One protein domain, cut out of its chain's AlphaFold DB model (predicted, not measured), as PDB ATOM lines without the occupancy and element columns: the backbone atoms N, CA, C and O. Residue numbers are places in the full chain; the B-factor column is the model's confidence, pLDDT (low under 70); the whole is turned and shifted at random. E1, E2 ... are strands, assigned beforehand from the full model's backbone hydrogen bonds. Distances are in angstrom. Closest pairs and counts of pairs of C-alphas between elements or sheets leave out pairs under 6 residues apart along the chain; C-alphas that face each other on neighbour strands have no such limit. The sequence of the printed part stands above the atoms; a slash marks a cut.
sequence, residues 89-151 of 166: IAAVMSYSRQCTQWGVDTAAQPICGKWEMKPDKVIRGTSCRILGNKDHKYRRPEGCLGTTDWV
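AT A GLANCE: This is residues 89 to 151 of the 166 residues of an uncharacterized protein of Plesiomonas shigelloides (UniProt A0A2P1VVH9). A small three-stranded sheet, E4, E1 and E7, makes a corner from which two hairpin arms reach out in different directions, a long, bent one of E2 and E3 and a short one of E5 and E6. The two arms are apart from each other, and the whole has the outline of a flat, open L. The printed part has 63 residues with seven named strands, E1 to E7 in that order along the chain, and no named helix; the class is all strand, and the three sheets are antiparallel, with the order E4, E1, E7 in the largest. The whole is only just extended, close to loose, with a radius of gyration of the C-alphas of 16.1 A, and its C-alphas span 48 by 34 by 12 A.

IN THESE COORDINATES: E1 covers residues 89 to 93, beginning at C-alpha 89 at (15.067, 3.749, 117.908), and is 13.0 A long from first to last C-alpha. E2, residues 97 to 104, is 18.2 A long and bends by 70 degrees at residue 100. E3, residues 110 to 117, is 19.6 A long, begins at C-alpha 110 at (47.372, 12.410, 137.398) and bends by 59 degrees at residue 113. E4 covers residues 122 to 124, E5 residues 129 to 132 and E6 residues 137 to 140. E7, residues 144 to 151, is 20.0 A long and ends at C-alpha 151 at (7.634, 3.473, 122.702).

HOW THE PARTS SIT: In the sheet of three strands E1 is the inner strand, and E4 and E7 are its edge strands. E1 and E7 are antiparallel at 143 degrees, with N 90 and O 148 within hydrogen-bond range at 2.8 A. E4 and E1 are antiparallel at 151 degrees, with N 123 and O 91 at 2.9 A. The hairpin of E2 and E3 is antiparallel at 153 degrees; N 103 and O 111 are 2.8 A apart, and N 98 and O 116 are 2.9 A apart. E1 and E2 are apart, and so are E3 and E4. The hairpin of E5 and E6 is antiparallel at 141 degrees, with N 131 and O 138 at 2.9 A. E5 and E7 are near each other, with 6 pairs of C-alphas within 10 A. The closest C-alphas of E6 and E7 are those of Arg 139 and Leu 145, 8.0 A apart.

THE WHOLE: The two C-alphas farthest apart are those of Ala 107, in the link from E2 to E3, and Val 151, at 51.7 A. The first and last printed C-alphas are 8.8 A apart. The six links between the strands are tight, and the printed part has no cut. The mean pLDDT of the printed part is 85.7; residues 95 to 97 and 117 to 120 are under 70.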
ATOM      1  N   ILE A  89      13.869   4.484 117.515       96.19
ATOM      2  CA  ILE A  89      15.067   3.749 117.908       96.19
ATOM      3  C   ILE A  89      15.875   4.525 118.944       96.19
ATOM      4  O   ILE A  89      15.767   5.756 119.057       96.19
ATOM      5  N   ALA A  90      16.726   3.815 119.671       94.25
ATOM      6  CA  ALA A  90      17.741   4.403 120.522       94.25
ATOM      7  C   ALA A  90      19.012   3.552 120.573       94.25
ATOM      8  O   ALA A  90      18.969   2.324 120.472       94.25
ATOM      9  N   ALA A  91      20.150   4.216 120.771       93.19
ATOM     10  CA  ALA A  91      21.430   3.565 120.988       93.19
ATOM     11  C   ALA A  91      21.592   3.287 122.482       93.19
ATOM     12  O   ALA A  91      21.482   4.203 123.302       93.19
ATOM     13  N   VAL A  92      21.865   2.029 122.815       90.12
ATOM     14  CA  VAL A  92      22.229   1.593 124.163       90.12
ATOM     15  C   VAL A  92      23.732   1.765 124.302       90.12
ATOM     16  O   VAL A  92      24.491   1.140 123.562       90.12
ATOM     17  N   MET A  93      24.170   2.630 125.209       87.38
ATOM     18  CA  MET A  93      25.586   2.913 125.443       87.38
ATOM     19  C   MET A  93      26.100   2.111 126.627       87.38
ATOM     20  O   MET A  93      25.412   2.008 127.634       87.38
ATOM     21  N   SER A  94      27.320   1.590 126.530       73.06
ATOM     22  CA  SER A  94      27.953   0.871 127.623       73.06
ATOM     23  C   SER A  94      28.247   1.815 128.775       73.06
ATOM     24  O   SER A  94      28.685   2.951 128.567       73.06
ATOM     25  N   TYR A  95      28.115   1.299 129.995       67.50
ATOM     26  CA  TYR A  95      28.751   1.877 131.170       67.50
ATOM     27  C   TYR A  95      30.221   2.178 130.849       67.50
ATOM     28  O   TYR A  95      31.010   1.271 130.577       67.50
ATOM     29  N   SER A  96      30.604   3.453 130.845       62.28
ATOM     30  CA  SER A  96      32.020   3.816 130.878       62.28
ATOM     31  C   SER A  96      32.432   3.911 132.341       62.28
ATOM     32  O   SER A  96      31.726   4.532 133.142       62.28
ATOM     33  N   ARG A  97      33.571   3.296 132.697       65.50
ATOM     34  CA  ARG A  97      34.276   3.647 133.933       65.50
ATOM     35  C   ARG A  97      34.703   5.095 133.770       65.50
ATOM     36  O   ARG A  97      35.630   5.397 133.026       65.50
ATOM     37  N   GLN A  98      33.974   5.988 134.411       73.50
ATOM     38  CA  GLN A  98      34.310   7.397 134.442       73.50
ATOM     39  C   GLN A  98      35.110   7.627 135.707       73.50
ATOM     40  O   GLN A  98      34.725   7.168 136.785       73.50
ATOM     41  N   CYS A  99      36.236   8.317 135.567       76.94
ATOM     42  CA  CYS A  99      36.951   8.767 136.737       76.94
ATOM     43  C   CYS A  99      36.107   9.831 137.433       76.94
ATOM     44  O   CYS A  99      35.872  10.899 136.866       76.94
ATOM     45  N   THR A 100      35.609   9.535 138.628       83.44
ATOM     46  CA  THR A 100      34.846  10.504 139.426       83.44
ATOM     47  C   THR A 100      35.714  11.208 140.448       83.44
ATOM     48  O   THR A 100      35.319  12.252 140.960       83.44
ATOM     49  N   GLN A 101      36.919  10.690 140.689       88.75
ATOM     50  CA  GLN A 101      37.888  11.316 141.569       88.75
ATOM     51  C   GLN A 101      39.306  11.127 141.040       88.75
ATOM     52  O   GLN A 101      39.809  10.004 140.954       88.75
ATOM     53  N   TRP A 102      39.953  12.242 140.720       88.62
ATOM     54  CA  TRP A 102      41.355  12.294 140.324       88.62
ATOM     55  C   TRP A 102      42.255  12.472 141.548       88.62
ATOM     56  O   TRP A 102      41.880  13.125 142.520       88.62
ATOM     57  N   GLY A 103      43.441  11.883 141.488       89.56
ATOM     58  CA  GLY A 103      44.534  12.065 142.433       89.56
ATOM     59  C   GLY A 103      45.856  12.176 141.682       89.56
ATOM     60  O   GLY A 103      45.877  12.226 140.452       89.56
ATOM     61  N   VAL A 104      46.955  12.202 142.422       92.56
ATOM     62  CA  VAL A 104      48.307  12.190 141.858       92.56
ATOM     63  C   VAL A 104      49.093  11.021 142.436       92.56
ATOM     64  O   VAL A 104      48.924  10.689 143.610       92.56
ATOM     65  N   ASP A 105      49.903  10.362 141.612       88.62
ATOM     66  CA  ASP A 105      50.807   9.309 142.074       88.62
ATOM     67  C   ASP A 105      52.095   9.885 142.689       88.62
ATOM     68  O   ASP A 105      52.290  11.098 142.799       88.62
ATOM     69  N   THR A 106      53.005   9.001 143.101       88.94
ATOM     70  CA  THR A 106      54.303   9.370 143.689       88.94
ATOM     71  C   THR A 106      55.229  10.117 142.725       88.94
ATOM     72  O   THR A 106      56.186  10.741 143.170       88.94
ATOM     73  N   ALA A 107      54.958  10.059 141.419       92.38
ATOM     74  CA  ALA A 107      55.656  10.805 140.375       92.38
ATOM     75  C   ALA A 107      54.893  12.084 139.968       92.38
ATOM     76  O   ALA A 107      55.186  12.678 138.926       92.38
ATOM     77  N   ALA A 108      53.918  12.506 140.783       89.75
ATOM     78  CA  ALA A 108      53.026  13.636 140.542       89.75
ATOM     79  C   ALA A 108      52.215  13.538 139.233       89.75
ATOM     80  O   ALA A 108      51.738  14.552 138.723       89.75
ATOM     81  N   GLN A 109      52.035  12.332 138.683       89.69
ATOM     82  CA  GLN A 109      51.201  12.113 137.503       89.69
ATOM     83  C   GLN A 109      49.730  11.981 137.904       89.69
ATOM     84  O   GLN A 109      49.428  11.355 138.924       89.69
ATOM     85  N   PRO A 110      48.792  12.537 137.117       86.75
ATOM     86  CA  PRO A 110      47.372  12.410 137.398       86.75
ATOM     87  C   PRO A 110      46.935  10.951 137.246       86.75
ATOM     88  O   PRO A 110      47.016  10.369 136.164       86.75
ATOM     89  N   ILE A 111      46.419  10.372 138.326       92.44
ATOM     90  CA  ILE A 111      45.836   9.031 138.332       92.44
ATOM     91  C   ILE A 111      44.374   9.102 138.742       92.44
ATOM     92  O   ILE A 111      43.961   9.959 139.524       92.44
ATOM     93  N   CYS A 112      43.566   8.178 138.238       88.56
ATOM     94  CA  CYS A 112      42.201   8.070 138.711       88.56
ATOM     95  C   CYS A 112      42.151   7.305 140.039       88.56
ATOM     96  O   CYS A 112      42.427   6.106 140.072       88.56
ATOM     97  N   GLY A 113      41.769   7.988 141.118       86.69
ATOM     98  CA  GLY A 113      41.622   7.399 142.452       86.69
ATOM     99  C   GLY A 113      40.297   6.660 142.651       86.69
ATOM    100  O   GLY A 113      40.223   5.744 143.466       86.69
ATOM    101  N   LYS A 114      39.249   7.016 141.894       87.31
ATOM    102  CA  LYS A 114      37.948   6.338 141.955       87.31
ATOM    103  C   LYS A 114      37.282   6.271 140.588       87.31
ATOM    104  O   LYS A 114      37.016   7.292 139.954       87.31
ATOM    105  N   TRP A 115      36.966   5.050 140.177       81.44
ATOM    106  CA  TRP A 115      36.177   4.773 138.984       81.44
ATOM    107  C   TRP A 115      34.729   4.508 139.380       81.44
ATOM    108  O   TRP A 115      34.470   3.631 140.203       81.44
ATOM    109  N   GLU A 116      33.786   5.210 138.758       76.88
ATOM    110  CA  GLU A 116      32.366   4.881 138.856       76.88
ATOM    111  C   GLU A 116      31.829   4.445 137.500       76.88
ATOM    112  O   GLU A 116      32.175   4.987 136.447       76.88
ATOM    113  N   MET A 117      30.962   3.441 137.536       60.94
ATOM    114  CA  MET A 117      30.206   3.001 136.375       60.94
ATOM    115  C   MET A 117      29.024   3.954 136.212       60.94
ATOM    116  O   MET A 117      28.081   3.903 137.001       60.94
ATOM    117  N   LYS A 118      29.071   4.855 135.224       62.19
ATOM    118  CA  LYS A 118      27.906   5.705 134.916       62.19
ATOM    119  C   LYS A 118      26.849   4.893 134.162       62.19
ATOM    120  O   LYS A 118      27.247   4.087 133.322       62.19
ATOM    121  N   PRO A 119      25.549   5.093 134.453       57.28
ATOM    122  CA  PRO A 119      24.477   4.226 133.975       57.28
ATOM    123  C   PRO A 119      24.387   4.164 132.451       57.28
ATOM    124  O   PRO A 119      24.788   5.110 131.766       57.28
ATOM    125  N   ASP A 120      23.815   3.060 131.957       64.81
ATOM    126  CA  ASP A 120      23.436   2.861 130.558       64.81
ATOM    127  C   ASP A 120      22.738   4.112 130.027       64.81
ATOM    128  O   ASP A 120      21.603   4.439 130.385       64.81
ATOM    129  N   LYS A 121      23.435   4.860 129.174       79.00
ATOM    130  CA  LYS A 121      22.833   6.012 128.519       79.00
ATOM    131  C   LYS A 121      22.066   5.495 127.316       79.00
ATOM    132  O   LYS A 121      22.659   4.927 126.404       79.00
ATOM    133  N   VAL A 122      20.763   5.740 127.284       87.12
ATOM    134  CA  VAL A 122      19.951   5.514 126.089       87.12
ATOM    135  C   VAL A 122      19.870   6.819 125.302       87.12
ATOM    136  O   VAL A 122      19.348   7.821 125.790       87.12
ATOM    137  N   ILE A 123      20.407   6.829 124.081       90.06
ATOM    138  CA  ILE A 123      20.384   8.006 123.201       90.06
ATOM    139  C   ILE A 123      19.288   7.812 122.151       90.06
ATOM    140  O   ILE A 123      19.460   7.045 121.201       90.06
ATOM    141  N   ARG A 124      18.155   8.505 122.317       92.06
ATOM    142  CA  ARG A 124      17.021   8.448 121.377       92.06
ATOM    143  C   ARG A 124      17.405   8.953 119.986       92.06
ATOM    144  O   ARG A 124      18.271   9.811 119.840       92.06
ATOM    145  N   GLY A 125      16.757   8.401 118.963       94.19
ATOM    146  CA  GLY A 125      16.955   8.781 117.560       94.19
ATOM    147  C   GLY A 125      18.309   8.365 116.979       94.19
ATOM    148  O   GLY A 125      18.606   8.688 115.834       94.19
ATOM    149  N   THR A 126      19.133   7.649 117.745       93.75
ATOM    150  CA  THR A 126      20.470   7.216 117.329       93.75
ATOM    151  C   THR A 126      20.486   5.703 117.158       93.75
ATOM    152  O   THR A 126      20.008   4.986 118.029       93.75
ATOM    153  N   SER A 127      21.043   5.203 116.054       94.94
ATOM    154  CA  SER A 127      21.318   3.773 115.872       94.94
ATOM    155  C   SER A 127      22.775   3.442 116.174       94.94
ATOM    156  O   SER A 127      23.684   4.234 115.921       94.94
ATOM    157  N   CYS A 128      22.992   2.226 116.661       92.44
ATOM    158  CA  CYS A 128      24.297   1.596 116.728       92.44
ATOM    159  C   CYS A 128      24.709   1.099 115.344       92.44
ATOM    160  O   CYS A 128      24.084   0.190 114.792       92.44
ATOM    161  N   ARG A 129      25.779   1.658 114.781       93.88
ATOM    162  CA  ARG A 129      26.299   1.253 113.469       93.88
ATOM    163  C   ARG A 129      27.646   0.575 113.636       93.88
ATOM    164  O   ARG A 129      28.553   1.157 114.227       93.88
ATOM    165  N   ILE A 130      27.775  -0.637 113.102       91.44
ATOM    166  CA  ILE A 130      29.068  -1.315 112.972       91.44
ATOM    167  C   ILE A 130      29.712  -0.813 111.684       91.44
ATOM    168  O   ILE A 130      29.132  -0.940 110.606       91.44
ATOM    169  N   LEU A 131      30.890  -0.218 111.816       90.00
ATOM    170  CA  LEU A 131      31.678   0.339 110.725       90.00
ATOM    171  C   LEU A 131      33.050  -0.336 110.678       90.00
ATOM    172  O   LEU A 131      33.469  -0.989 111.637       90.00
ATOM    173  N   GLY A 132      33.748  -0.126 109.566       90.12
ATOM    174  CA  GLY A 132      35.080  -0.663 109.320       90.12
ATOM    175  C   GLY A 132      35.072  -1.952 108.502       90.12
ATOM    176  O   GLY A 132      34.043  -2.374 107.972       90.12
ATOM    177  N   ASN A 133      36.253  -2.549 108.372       90.69
ATOM    178  CA  ASN A 133      36.475  -3.730 107.541       90.69
ATOM    179  C   ASN A 133      36.359  -5.012 108.373       90.69
ATOM    180  O   ASN A 133      36.118  -4.969 109.581       90.69
ATOM    181  N   LYS A 134      36.526  -6.173 107.729       87.88
ATOM    182  CA  LYS A 134      36.446  -7.481 108.400       87.88
ATOM    183  C   LYS A 134      37.369  -7.571 109.622       87.88
ATOM    184  O   LYS A 134      36.926  -8.098 110.639       87.88
ATOM    185  N   ASP A 135      38.559  -6.981 109.530       89.62
ATOM    186  CA  ASP A 135      39.618  -7.072 110.545       89.62
ATOM    187  C   ASP A 135      39.548  -5.970 111.614       89.62
ATOM    188  O   ASP A 135      40.044  -6.136 112.725       89.62
ATOM    189  N   HIS A 136      38.884  -4.849 111.313       84.56
ATOM    190  CA  HIS A 136      38.793  -3.696 112.208       84.56
ATOM    191  C   HIS A 136      37.369  -3.163 112.250       84.56
ATOM    192  O   HIS A 136      37.019  -2.211 111.548       84.56
ATOM    193  N   LYS A 137      36.542  -3.791 113.088       88.19
ATOM    194  CA  LYS A 137      35.168  -3.360 113.342       88.19
ATOM    195  C   LYS A 137      35.114  -2.460 114.564       88.19
ATOM    196  O   LYS A 137      35.638  -2.804 115.618       88.19
ATOM    197  N   TYR A 138      34.404  -1.351 114.444       84.81
ATOM    198  CA  TYR A 138      34.088  -0.475 115.568       84.81
ATOM    199  C   TYR A 138      32.625  -0.046 115.502       84.81
ATOM    200  O   TYR A 138      31.971  -0.153 114.463       84.81
ATOM    201  N   ARG A 139      32.086   0.415 116.632       87.00
ATOM    202  CA  ARG A 139      30.690   0.843 116.744       87.00
ATOM    203  C   ARG A 139      30.594   2.355 116.875       87.00
ATOM    204  O   ARG A 139      31.434   2.982 117.516       87.00
ATOM    205  N   ARG A 140      29.564   2.932 116.258       87.56
ATOM    206  CA  ARG A 140      29.188   4.339 116.414       87.56
ATOM    207  C   ARG A 140      27.751   4.445 116.938       87.56
ATOM    208  O   ARG A 140      26.898   3.739 116.401       87.56
ATOM    209  N   PRO A 141      27.477   5.331 117.915       88.12
ATOM    210  CA  PRO A 141      28.450   6.115 118.693       88.12
ATOM    211  C   PRO A 141      29.429   5.228 119.485       88.12
ATOM    212  O   PRO A 141      29.181   4.042 119.691       88.12
ATOM    213  N   GLU A 142      30.591   5.772 119.841       82.81
ATOM    214  CA  GLU A 142      31.614   5.016 120.571       82.81
ATOM    215  C   GLU A 142      31.073   4.547 121.926       82.81
ATOM    216  O   GLU A 142      30.369   5.291 122.603       82.81
ATOM    217  N   GLY A 143      31.359   3.300 122.300       80.62
ATOM    218  CA  GLY A 143      30.758   2.665 123.474       80.62
ATOM    219  C   GLY A 143      29.341   2.136 123.235       80.62
ATOM    220  O   GLY A 143      28.714   1.643 124.161       80.62
ATOM    221  N   CYS A 144      28.805   2.202 122.014       87.88
ATOM    222  CA  CYS A 144      27.481   1.660 121.738       87.88
ATOM    223  C   CYS A 144      27.443   0.118 121.810       87.88
ATOM    224  O   CYS A 144      28.195  -0.591 121.133       87.88
ATOM    225  N   LEU A 145      26.518  -0.411 122.608       87.75
ATOM    226  CA  LEU A 145      26.258  -1.836 122.810       87.75
ATOM    227  C   LEU A 145      25.212  -2.398 121.846       87.75
ATOM    228  O   LEU A 145      25.280  -3.577 121.493       87.75
ATOM    229  N   GLY A 146      24.282  -1.572 121.378       89.75
ATOM    230  CA  GLY A 146      23.228  -2.012 120.474       89.75
ATOM    231  C   GLY A 146      22.223  -0.917 120.152       89.75
ATOM    232  O   GLY A 146      22.298   0.190 120.680       89.75
ATOM    233  N   THR A 147      21.297  -1.241 119.255       94.31
ATOM    234  CA  THR A 147      20.105  -0.429 118.988       94.31
ATOM    235  C   THR A 147      18.910  -1.160 119.585       94.31
ATOM    236  O   THR A 147      18.808  -2.369 119.400       94.31
ATOM    237  N   THR A 148      18.028  -0.442 120.268       93.62
ATOM    238  CA  THR A 148      16.725  -0.940 120.738       93.62
ATOM    239  C   THR A 148      15.631  -0.031 120.200       93.62
ATOM    240  O   THR A 148      15.890   1.147 119.913       93.62
ATOM    241  N   ASP A 149      14.429  -0.563 120.047       95.88
ATOM    242  CA  ASP A 149      13.249   0.243 119.789       95.88
ATOM    243  C   ASP A 149      12.617   0.669 121.124       95.88
ATOM    244  O   ASP A 149      12.760   0.012 122.155       95.88
ATOM    245  N   TRP A 150      11.936   1.808 121.123       96.06
ATOM    246  CA  TRP A 150      11.226   2.325 122.281       96.06
ATOM    247  C   TRP A 150       9.870   2.874 121.881       96.06
ATOM    248  O   TRP A 150       9.664   3.329 120.754       96.06
ATOM    249  N   VAL A 151       8.953   2.870 122.840       97.56
ATOM    250  CA  VAL A 151       7.634   3.473 122.702       97.56
ATOM    251  C   VAL A 151       7.197   4.124 124.009       97.56
ATOM    252  O   VAL A 151       7.504   3.654 125.105       97.56
TER     253      VAL A 151